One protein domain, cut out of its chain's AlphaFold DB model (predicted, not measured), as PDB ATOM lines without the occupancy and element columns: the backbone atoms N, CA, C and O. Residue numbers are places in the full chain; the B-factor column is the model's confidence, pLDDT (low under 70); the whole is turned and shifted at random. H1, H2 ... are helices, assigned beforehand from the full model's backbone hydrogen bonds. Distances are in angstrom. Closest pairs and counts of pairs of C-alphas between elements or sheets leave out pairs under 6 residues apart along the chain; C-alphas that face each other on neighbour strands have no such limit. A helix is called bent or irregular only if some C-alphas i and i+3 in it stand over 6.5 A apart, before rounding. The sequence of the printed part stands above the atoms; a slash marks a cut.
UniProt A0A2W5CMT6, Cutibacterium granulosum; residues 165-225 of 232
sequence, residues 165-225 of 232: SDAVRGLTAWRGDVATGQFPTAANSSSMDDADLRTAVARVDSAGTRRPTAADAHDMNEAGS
ATOM      1  N   SER A 165       5.153  53.293  70.565       94.25
ATOM      2  CA  SER A 165       5.126  51.900  71.026       94.25
ATOM      3  C   SER A 165       4.090  51.055  70.270       94.25
ATOM      4  O   SER A 165       4.370  49.912  69.893       94.25
ATOM      5  N   ASP A 166       2.919  51.633  69.979       96.00
ATOM      6  CA  ASP A 166       1.870  51.000  69.177       96.00
ATOM      7  C   ASP A 166       2.347  50.734  67.745       96.00
ATOM      8  O   ASP A 166       2.169  49.629  67.225       96.00
ATOM      9  N   ALA A 167       3.006  51.716  67.124       96.88
ATOM     10  CA  ALA A 167       3.553  51.584  65.780       96.88
ATOM     11  C   ALA A 167       4.621  50.481  65.712       96.88
ATOM     12  O   ALA A 167       4.552  49.607  64.847       96.88
ATOM     13  N   VAL A 168       5.572  50.466  66.654       96.75
ATOM     14  CA  VAL A 168       6.622  49.433  66.722       96.75
ATOM     15  C   VAL A 168       6.016  48.042  66.895       96.75
ATOM     16  O   VAL A 168       6.436  47.098  66.216       96.75
ATOM     17  N   ARG A 169       5.005  47.902  67.760       97.81
ATOM     18  CA  ARG A 169       4.278  46.640  67.938       97.81
ATOM     19  C   ARG A 169       3.590  46.185  66.656       97.81
ATOM     20  O   ARG A 169       3.778  45.036  66.262       97.81
ATOM     21  N   GLY A 170       2.833  47.065  66.001       98.12
ATOM     22  CA  GLY A 170       2.114  46.740  64.764       98.12
ATOM     23  C   GLY A 170       3.055  46.314  63.638       98.12
ATOM     24  O   GLY A 170       2.848  45.277  63.013       98.12
ATOM     25  N   LEU A 171       4.146  47.057  63.438       98.31
ATOM     26  CA  LEU A 171       5.162  46.735  62.433       98.31
ATOM     27  C   LEU A 171       5.900  45.427  62.750       98.31
ATOM     28  O   LEU A 171       6.227  44.663  61.844       98.31
ATOM     29  N   THR A 172       6.145  45.146  64.031       98.44
ATOM     30  CA  THR A 172       6.773  43.893  64.470       98.44
ATOM     31  C   THR A 172       5.862  42.689  64.242       98.44
ATOM     32  O   THR A 172       6.342  41.663  63.760       98.44
ATOM     33  N   ALA A 173       4.568  42.814  64.551       98.50
ATOM     34  CA  ALA A 173       3.578  41.769  64.297       98.50
ATOM     35  C   ALA A 173       3.447  41.495  62.794       98.50
ATOM     36  O   ALA A 173       3.630  40.362  62.366       98.50
ATOM     37  N   TRP A 174       3.279  42.547  61.986       98.50
ATOM     38  CA  TRP A 174       3.227  42.432  60.528       98.50
ATOM     39  C   TRP A 174       4.476  41.754  59.944       98.50
ATOM     40  O   TRP A 174       4.367  40.858  59.109       98.50
ATOM     41  N   ARG A 175       5.675  42.122  60.418       98.56
ATOM     42  CA  ARG A 175       6.923  41.446  60.025       98.56
ATOM     43  C   ARG A 175       6.890  39.954  60.371       98.56
ATOM     44  O   ARG A 175       7.397  39.149  59.594       98.56
ATOM     45  N   GLY A 176       6.334  39.598  61.529       98.50
ATOM     46  CA  GLY A 176       6.120  38.212  61.942       98.50
ATOM     47  C   GLY A 176       5.211  37.464  60.970       98.50
ATOM     48  O   GLY A 176       5.615  36.422  60.462       98.50
ATOM     49  N   ASP A 177       4.054  38.040  60.644       98.50
ATOM     50  CA  ASP A 177       3.077  37.436  59.732       98.50
ATOM     51  C   ASP A 177       3.653  37.222  58.323       98.50
ATOM     52  O   ASP A 177       3.402  36.193  57.697       98.50
ATOM     53  N   VAL A 178       4.463  38.160  57.824       98.44
ATOM     54  CA  VAL A 178       5.159  38.011  56.533       98.44
ATOM     55  C   VAL A 178       6.200  36.895  56.595       98.44
ATOM     56  O   VAL A 178       6.277  36.069  55.688       98.44
ATOM     57  N   ALA A 179       6.995  36.841  57.667       98.00
ATOM     58  CA  ALA A 179       8.044  35.834  57.819       98.00
ATOM     59  C   ALA A 179       7.488  34.406  57.952       98.00
ATOM     60  O   ALA A 179       8.144  33.454  57.531       98.00
ATOM     61  N   THR A 180       6.291  34.249  58.522       98.19
ATOM     62  CA  THR A 180       5.608  32.955  58.680       98.19
ATOM     63  C   THR A 180       4.657  32.624  57.528       98.19
ATOM     64  O   THR A 180       4.086  31.534  57.512       98.19
ATOM     65  N   GLY A 181       4.475  33.535  56.567       97.31
ATOM     66  CA  GLY A 181       3.529  33.377  55.459       97.31
ATOM     67  C   GLY A 181       2.054  33.497  55.862       97.31
ATOM     68  O   GLY A 181       1.182  33.122  55.083       97.31
ATOM     69  N   GLN A 182       1.752  34.012  57.058       97.62
ATOM     70  CA  GLN A 182       0.383  34.318  57.492       97.62
ATOM     71  C   GLN A 182      -0.188  35.569  56.806       97.62
ATOM     72  O   GLN A 182      -1.406  35.704  56.699       97.62
ATOM     73  N   PHE A 183       0.674  36.461  56.309       97.31
ATOM     74  CA  PHE A 183       0.293  37.599  55.476       97.31
ATOM     75  C   PHE A 183       1.204  37.707  54.238       97.31
ATOM     76  O   PHE A 183       2.421  37.574  54.377       97.31
ATOM     77  N   PRO A 184       0.663  38.029  53.045       97.50
ATOM     78  CA  PRO A 184      -0.754  38.251  52.735       97.50
ATOM     79  C   PRO A 184      -1.569  36.950  52.666       97.50
ATOM     80  O   PRO A 184      -1.040  35.882  52.382       97.50
ATOM     81  N   THR A 185      -2.884  37.061  52.873       96.81
ATOM     82  CA  THR A 185      -3.842  35.971  52.611       96.81
ATOM     83  C   THR A 185      -4.550  36.169  51.265       96.81
ATOM     84  O   THR A 185      -4.361  37.188  50.594       96.81
ATOM     85  N   ALA A 186      -5.438  35.242  50.887       95.94
ATOM     86  CA  ALA A 186      -6.326  35.418  49.736       95.94
ATOM     87  C   ALA A 186      -7.196  36.686  49.844       95.94
ATOM     88  O   ALA A 186      -7.429  37.347  48.842       95.94
ATOM     89  N   ALA A 187      -7.608  37.089  51.053       97.00
ATOM     90  CA  ALA A 187      -8.373  38.325  51.256       97.00
ATOM     91  C   ALA A 187      -7.549  39.598  50.979       97.00
ATOM     92  O   ALA A 187      -8.109  40.673  50.780       97.00
ATOM     93  N   ASN A 188      -6.218  39.484  50.975       97.12
ATOM     94  CA  ASN A 188      -5.288  40.573  50.677       97.12
ATOM     95  C   ASN A 188      -4.659  40.432  49.283       97.12
ATOM     96  O   ASN A 188      -3.716  41.155  48.968       97.12
ATOM     97  N   SER A 189      -5.153  39.497  48.471       97.00
ATOM     98  CA  SER A 189      -4.593  39.154  47.167       97.00
ATOM     99  C   SER A 189      -5.680  39.199  46.098       97.00
ATOM    100  O   SER A 189      -6.844  38.915  46.359       97.00
ATOM    101  N   SER A 190      -5.302  39.556  44.873       95.88
ATOM    102  CA  SER A 190      -6.165  39.387  43.697       95.88
ATOM    103  C   SER A 190      -5.767  38.114  42.955       95.88
ATOM    104  O   SER A 190      -4.593  37.747  42.956       95.88
ATOM    105  N   SER A 191      -6.729  37.452  42.314       94.75
ATOM    106  CA  SER A 191      -6.494  36.271  41.476       94.75
ATOM    107  C   SER A 191      -6.733  36.582  39.997       94.75
ATOM    108  O   SER A 191      -7.486  37.494  39.660       94.75
ATOM    109  N   MET A 192      -6.123  35.788  39.118       94.75
ATOM    110  CA  MET A 192      -6.441  35.733  37.688       94.75
ATOM    111  C   MET A 192      -6.818  34.300  37.303       94.75
ATOM    112  O   MET A 192      -6.570  33.379  38.079       94.75
ATOM    113  N   ASP A 193      -7.406  34.112  36.122       96.75
ATOM    114  CA  ASP A 193      -7.693  32.774  35.608       96.75
ATOM    115  C   ASP A 193      -6.393  32.020  35.267       96.75
ATOM    116  O   ASP A 193      -5.470  32.565  34.651       96.75
ATOM    117  N   ASP A 194      -6.321  30.745  35.655       96.31
ATOM    118  CA  ASP A 194      -5.126  29.924  35.450       96.31
ATOM    119  C   ASP A 194      -4.815  29.683  33.961       96.31
ATOM    120  O   ASP A 194      -3.655  29.482  33.593       96.31
ATOM    121  N   ALA A 195      -5.822  29.663  33.081       96.62
ATOM    122  CA  ALA A 195      -5.619  29.507  31.643       96.62
ATOM    123  C   ALA A 195      -5.005  30.765  31.021       96.62
ATOM    124  O   ALA A 195      -4.092  30.653  30.192       96.62
ATOM    125  N   ASP A 196      -5.445  31.942  31.466       96.94
ATOM    126  CA  ASP A 196      -4.842  33.215  31.071       96.94
ATOM    127  C   ASP A 196      -3.383  33.286  31.535       96.94
ATOM    128  O   ASP A 196      -2.499  33.637  30.746       96.94
ATOM    129  N   LEU A 197      -3.101  32.860  32.774       95.94
ATOM    130  CA  LEU A 197      -1.734  32.793  33.294       95.94
ATOM    131  C   LEU A 197      -0.857  31.844  32.466       95.94
ATOM    132  O   LEU A 197       0.230  32.232  32.031       95.94
ATOM    133  N   ARG A 198      -1.328  30.620  32.187       96.31
ATOM    134  CA  ARG A 198      -0.592  29.649  31.353       96.31
ATOM    135  C   ARG A 198      -0.292  30.201  29.962       96.31
ATOM    136  O   ARG A 198       0.818  30.034  29.459       96.31
ATOM    137  N   THR A 199      -1.262  30.882  29.355       96.19
ATOM    138  CA  THR A 199      -1.106  31.499  28.032       96.19
ATOM    139  C   THR A 199      -0.059  32.611  28.060       96.19
ATOM    140  O   THR A 199       0.789  32.680  27.167       96.19
ATOM    141  N   ALA A 200      -0.083  33.472  29.082       94.12
ATOM    142  CA  ALA A 200       0.897  34.542  29.247       94.12
ATOM    143  C   ALA A 200       2.323  33.993  29.419       94.12
ATOM    144  O   ALA A 200       3.237  34.457  28.739       94.12
ATOM    145  N   VAL A 201       2.503  32.966  30.257       93.44
ATOM    146  CA  VAL A 201       3.807  32.316  30.478       93.44
ATOM    147  C   VAL A 201       4.346  31.702  29.182       93.44
ATOM    148  O   VAL A 201       5.473  31.999  28.791       93.44
ATOM    149  N   ALA A 202       3.522  30.952  28.442       92.62
ATOM    150  CA  ALA A 202       3.939  30.343  27.177       92.62
ATOM    151  C   ALA A 202       4.394  31.381  26.130       92.62
ATOM    152  O   ALA A 202       5.348  31.136  25.388       92.62
ATOM    153  N   ARG A 203       3.749  32.557  26.075       91.81
ATOM    154  CA  ARG A 203       4.163  33.673  25.200       91.81
ATOM    155  C   ARG A 203       5.535  34.236  25.579       91.81
ATOM    156  O   ARG A 203       6.314  34.571  24.694       91.81
ATOM    157  N   VAL A 204       5.837  34.340  26.873       89.94
ATOM    158  CA  VAL A 204       7.124  34.854  27.375       89.94
ATOM    159  C   VAL A 204       8.260  33.859  27.119       89.94
ATOM    160  O   VAL A 204       9.328  34.260  26.644       89.94
ATOM    161  N   ASP A 205       8.009  32.571  27.362       87.88
ATOM    162  CA  ASP A 205       8.987  31.498  27.150       87.88
ATOM    163  C   ASP A 205       9.331  31.335  25.660       87.88
ATOM    164  O   ASP A 205      10.500  31.225  25.288       87.88
ATOM    165  N   SER A 206       8.321  31.396  24.784       81.75
ATOM    166  CA  SER A 206       8.506  31.324  23.325       81.75
ATOM    167  C   SER A 206       9.181  32.565  22.723       81.75
ATOM    168  O   SER A 206       9.823  32.461  21.680       81.75
ATOM    169  N   ALA A 207       9.102  33.720  23.393       76.94
ATOM    170  CA  ALA A 207       9.774  34.957  22.992       76.94
ATOM    171  C   ALA A 207      11.261  35.031  23.410       76.94
ATOM    172  O   ALA A 207      11.926  36.021  23.111       76.94
ATOM    173  N   GLY A 208      11.804  34.006  24.082       68.31
ATOM    174  CA  GLY A 208      13.238  33.910  24.379       68.31
ATOM    175  C   GLY A 208      13.745  34.916  25.417       68.31
ATOM    176  O   GLY A 208      14.881  35.383  25.327       68.31
ATOM    177  N   THR A 209      12.932  35.268  26.416       63.44
ATOM    178  CA  THR A 209      13.415  36.103  27.526       63.44
ATOM    179  C   THR A 209      14.347  35.297  28.436       63.44
ATOM    180  O   THR A 209      13.963  34.309  29.060       63.44
ATOM    181  N   ARG A 210      15.621  35.703  28.504       63.31
ATOM    182  CA  ARG A 210      16.621  35.078  29.380       63.31
ATOM    183  C   ARG A 210      16.208  35.279  30.841       63.31
ATOM    184  O   ARG A 210      16.134  36.412  31.310       63.31
ATOM    185  N   ARG A 211      15.976  34.186  31.574       63.22
ATOM    186  CA  ARG A 211      15.789  34.232  33.032       63.22
ATOM    187  C   ARG A 211      17.068  34.782  33.689       63.22
ATOM    188  O   ARG A 211      18.149  34.314  33.319       63.22
ATOM    189  N   PRO A 212      16.978  35.708  34.661       62.03
ATOM    190  CA  PRO A 212      18.135  36.108  35.454       62.03
ATOM    191  C   PRO A 212      18.733  34.879  36.143       62.03
ATOM    192  O   PRO A 212      18.019  34.068  36.738       62.03
ATOM    193  N   THR A 213      20.040  34.710  36.013       73.31
ATOM    194  CA  THR A 213      20.803  33.643  36.657       73.31
ATOM    195  C   THR A 213      21.102  34.003  38.115       73.31
ATOM    196  O   THR A 213      20.987  35.157  38.523       73.31
ATOM    197  N   ALA A 214      21.536  33.032  38.925       61.94
ATOM    198  CA  ALA A 214      21.958  33.292  40.306       61.94
ATOM    199  C   ALA A 214      23.113  34.317  40.408       61.94
ATOM    200  O   ALA A 214      23.239  34.989  41.429       61.94
ATOM    201  N   ALA A 215      23.915  34.477  39.345       59.72
ATOM    202  CA  ALA A 215      24.944  35.513  39.255       59.72
ATOM    203  C   ALA A 215      24.339  36.926  39.143       59.72
ATOM    204  O   ALA A 215      24.820  37.844  39.802       59.72
ATOM    205  N   ASP A 216      23.230  37.080  38.412       64.44
ATOM    206  CA  ASP A 216      22.522  38.359  38.253       64.44
ATOM    207  C   ASP A 216      21.816  38.793  39.561       64.44
ATOM    208  O   ASP A 216      21.628  39.979  39.824       64.44
ATOM    209  N   ALA A 217      21.455  37.834  40.426       57.41
ATOM    210  CA  ALA A 217      20.862  38.098  41.742       57.41
ATOM    211  C   ALA A 217      21.892  38.531  42.808       57.41
ATOM    212  O   ALA A 217      21.533  39.236  43.755       57.41
ATOM    213  N   HIS A 218      23.163  38.133  42.671       54.06
ATOM    214  CA  HIS A 218      24.237  38.557  43.578       54.06
ATOM    215  C   HIS A 218      24.575  40.046  43.387       54.06
ATOM    216  O   HIS A 218      24.734  40.772  44.369       54.06
ATOM    217  N   ASP A 219      24.551  40.520  42.138       52.22
ATOM    218  CA  ASP A 219      24.812  41.918  41.759       52.22
ATOM    219  C   ASP A 219      23.732  42.884  42.306       52.22
ATOM    220  O   ASP A 219      24.017  43.993  42.759       52.22
ATOM    221  N   MET A 220      22.477  42.424  42.396       51.06
ATOM    222  CA  MET A 220      21.361  43.180  42.994       51.06
ATOM    223  C   MET A 220      21.485  43.343  44.523       51.06
ATOM    224  O   MET A 220      21.108  44.384  45.067       51.06
ATOM    225  N   ASN A 221      22.038  42.345  45.224       51.66
ATOM    226  CA  ASN A 221      22.296  42.430  46.667       51.66
ATOM    227  C   ASN A 221      23.529  43.298  46.986       51.66
ATOM    228  O   ASN A 221      23.516  44.034  47.979       51.66
ATOM    229  N   GLU A 222      24.569  43.279  46.146       48.50
ATOM    230  CA  GLU A 222      25.705  44.199  46.290       48.50
ATOM    231  C   GLU A 222      25.323  45.651  45.973       48.50
ATOM    232  O   GLU A 222      25.699  46.550  46.729       48.50
ATOM    233  N   ALA A 223      24.505  45.900  44.943       48.69
ATOM    234  CA  ALA A 223      23.994  47.237  44.633       48.69
ATOM    235  C   ALA A 223      23.153  47.825  45.786       48.69
ATOM    236  O   ALA A 223      23.320  48.993  46.144       48.69
ATOM    237  N   GLY A 224      22.315  47.009  46.443       49.19
ATOM    238  CA  GLY A 224      21.574  47.408  47.650       49.19
ATOM    239  C   GLY A 224      22.475  47.694  48.862       49.19
ATOM    240  O   GLY A 224      22.228  48.635  49.619       49.19
ATOM    241  N   SER A 225      23.569  46.941  49.012       48.53
ATOM    242  CA  SER A 225      24.570  47.130  50.074       48.53
ATOM    243  C   SER A 225      25.452  48.371  49.845       48.53
ATOM    244  O   SER A 225      25.766  49.103  50.788       48.53
TER     245      SER A 225
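Overview. This is residues 165 to 225 of the 232 residues of a protein of Cutibacterium granulosum (UniProt A0A2W5CMT6). Three separate helices are strung along an open, flat U: H1 and the long link after it, residues 181 to 193, make one arm, H2 and the short link after it, residues 207 to 213, make the turn at the far end, and H3 lies on the other arm, running back in the opposite direction to H1. The middle of the U is empty, and no helix touches another. The printed part has 61 residues with three named helices, H1, H2 and H3 in that order along the chain, and no named strand; its class is all helix. The whole is extended, with a radius of gyration of the C-alphas of 18.1 A, and spans 52 by 36 by 15 A.

Along the chain. Find C-alpha 165 at (5.126, 51.900, 71.026); from there H1, residues 165 to 180, runs 22.6 A from first to last C-alpha and ends at C-alpha 180 at (5.608, 32.955, 58.680). Residues 181 to 193 then hold no named element. Look next at C-alpha 194, at (-5.126, 29.924, 35.450), where H2 begins; it holds residues 194 to 206 and is 18.3 A long. After residues 207 to 213 you reach H3, residues 214 to 225, which runs 17.1 A to C-alpha 225 at (24.570, 47.130, 50.074).

Arrangement. Begin with H1, the longest helix with 16 residues, and compare its y and z values with those of H3: both fall from C-alpha 165 to C-alpha 180, and both rise from C-alpha 214 to C-alpha 225. H1 and H2 are apart, with no C-alpha of the one within 8 A of the other. By the same test H2 and H3 are apart, and so are H1 and H3. Residues 185 to 225 stand free, of which 194 to 206 belong to H2 and 214 to 225 to H3. Residues 165 to 173 of H1 also stand free, as do residues 176 to 181, of which 176 to 180 belong to H1. In the backbones of H1 and H2, each O i to N i+4 pair is within hydrogen-bond range; in H3, 6 of 8 are. No helix is bent.

Size, cuts and confidence. The two C-alphas farthest apart are those of Ser 165 and Ser 206, at 52.1 A, while the first and last printed C-alphas, of Ser 165 and Ser 225, are 29.0 A apart. The printed part has no cut. The link from H1 to H2 is long, with 13 residues; the link from H2 to H3 is short, with 7. The mean pLDDT of the printed part is 84.4, but in the B-factor column you will find residues 208 to 212 and 214 to 225 under 70, and H3 has a mean of 54.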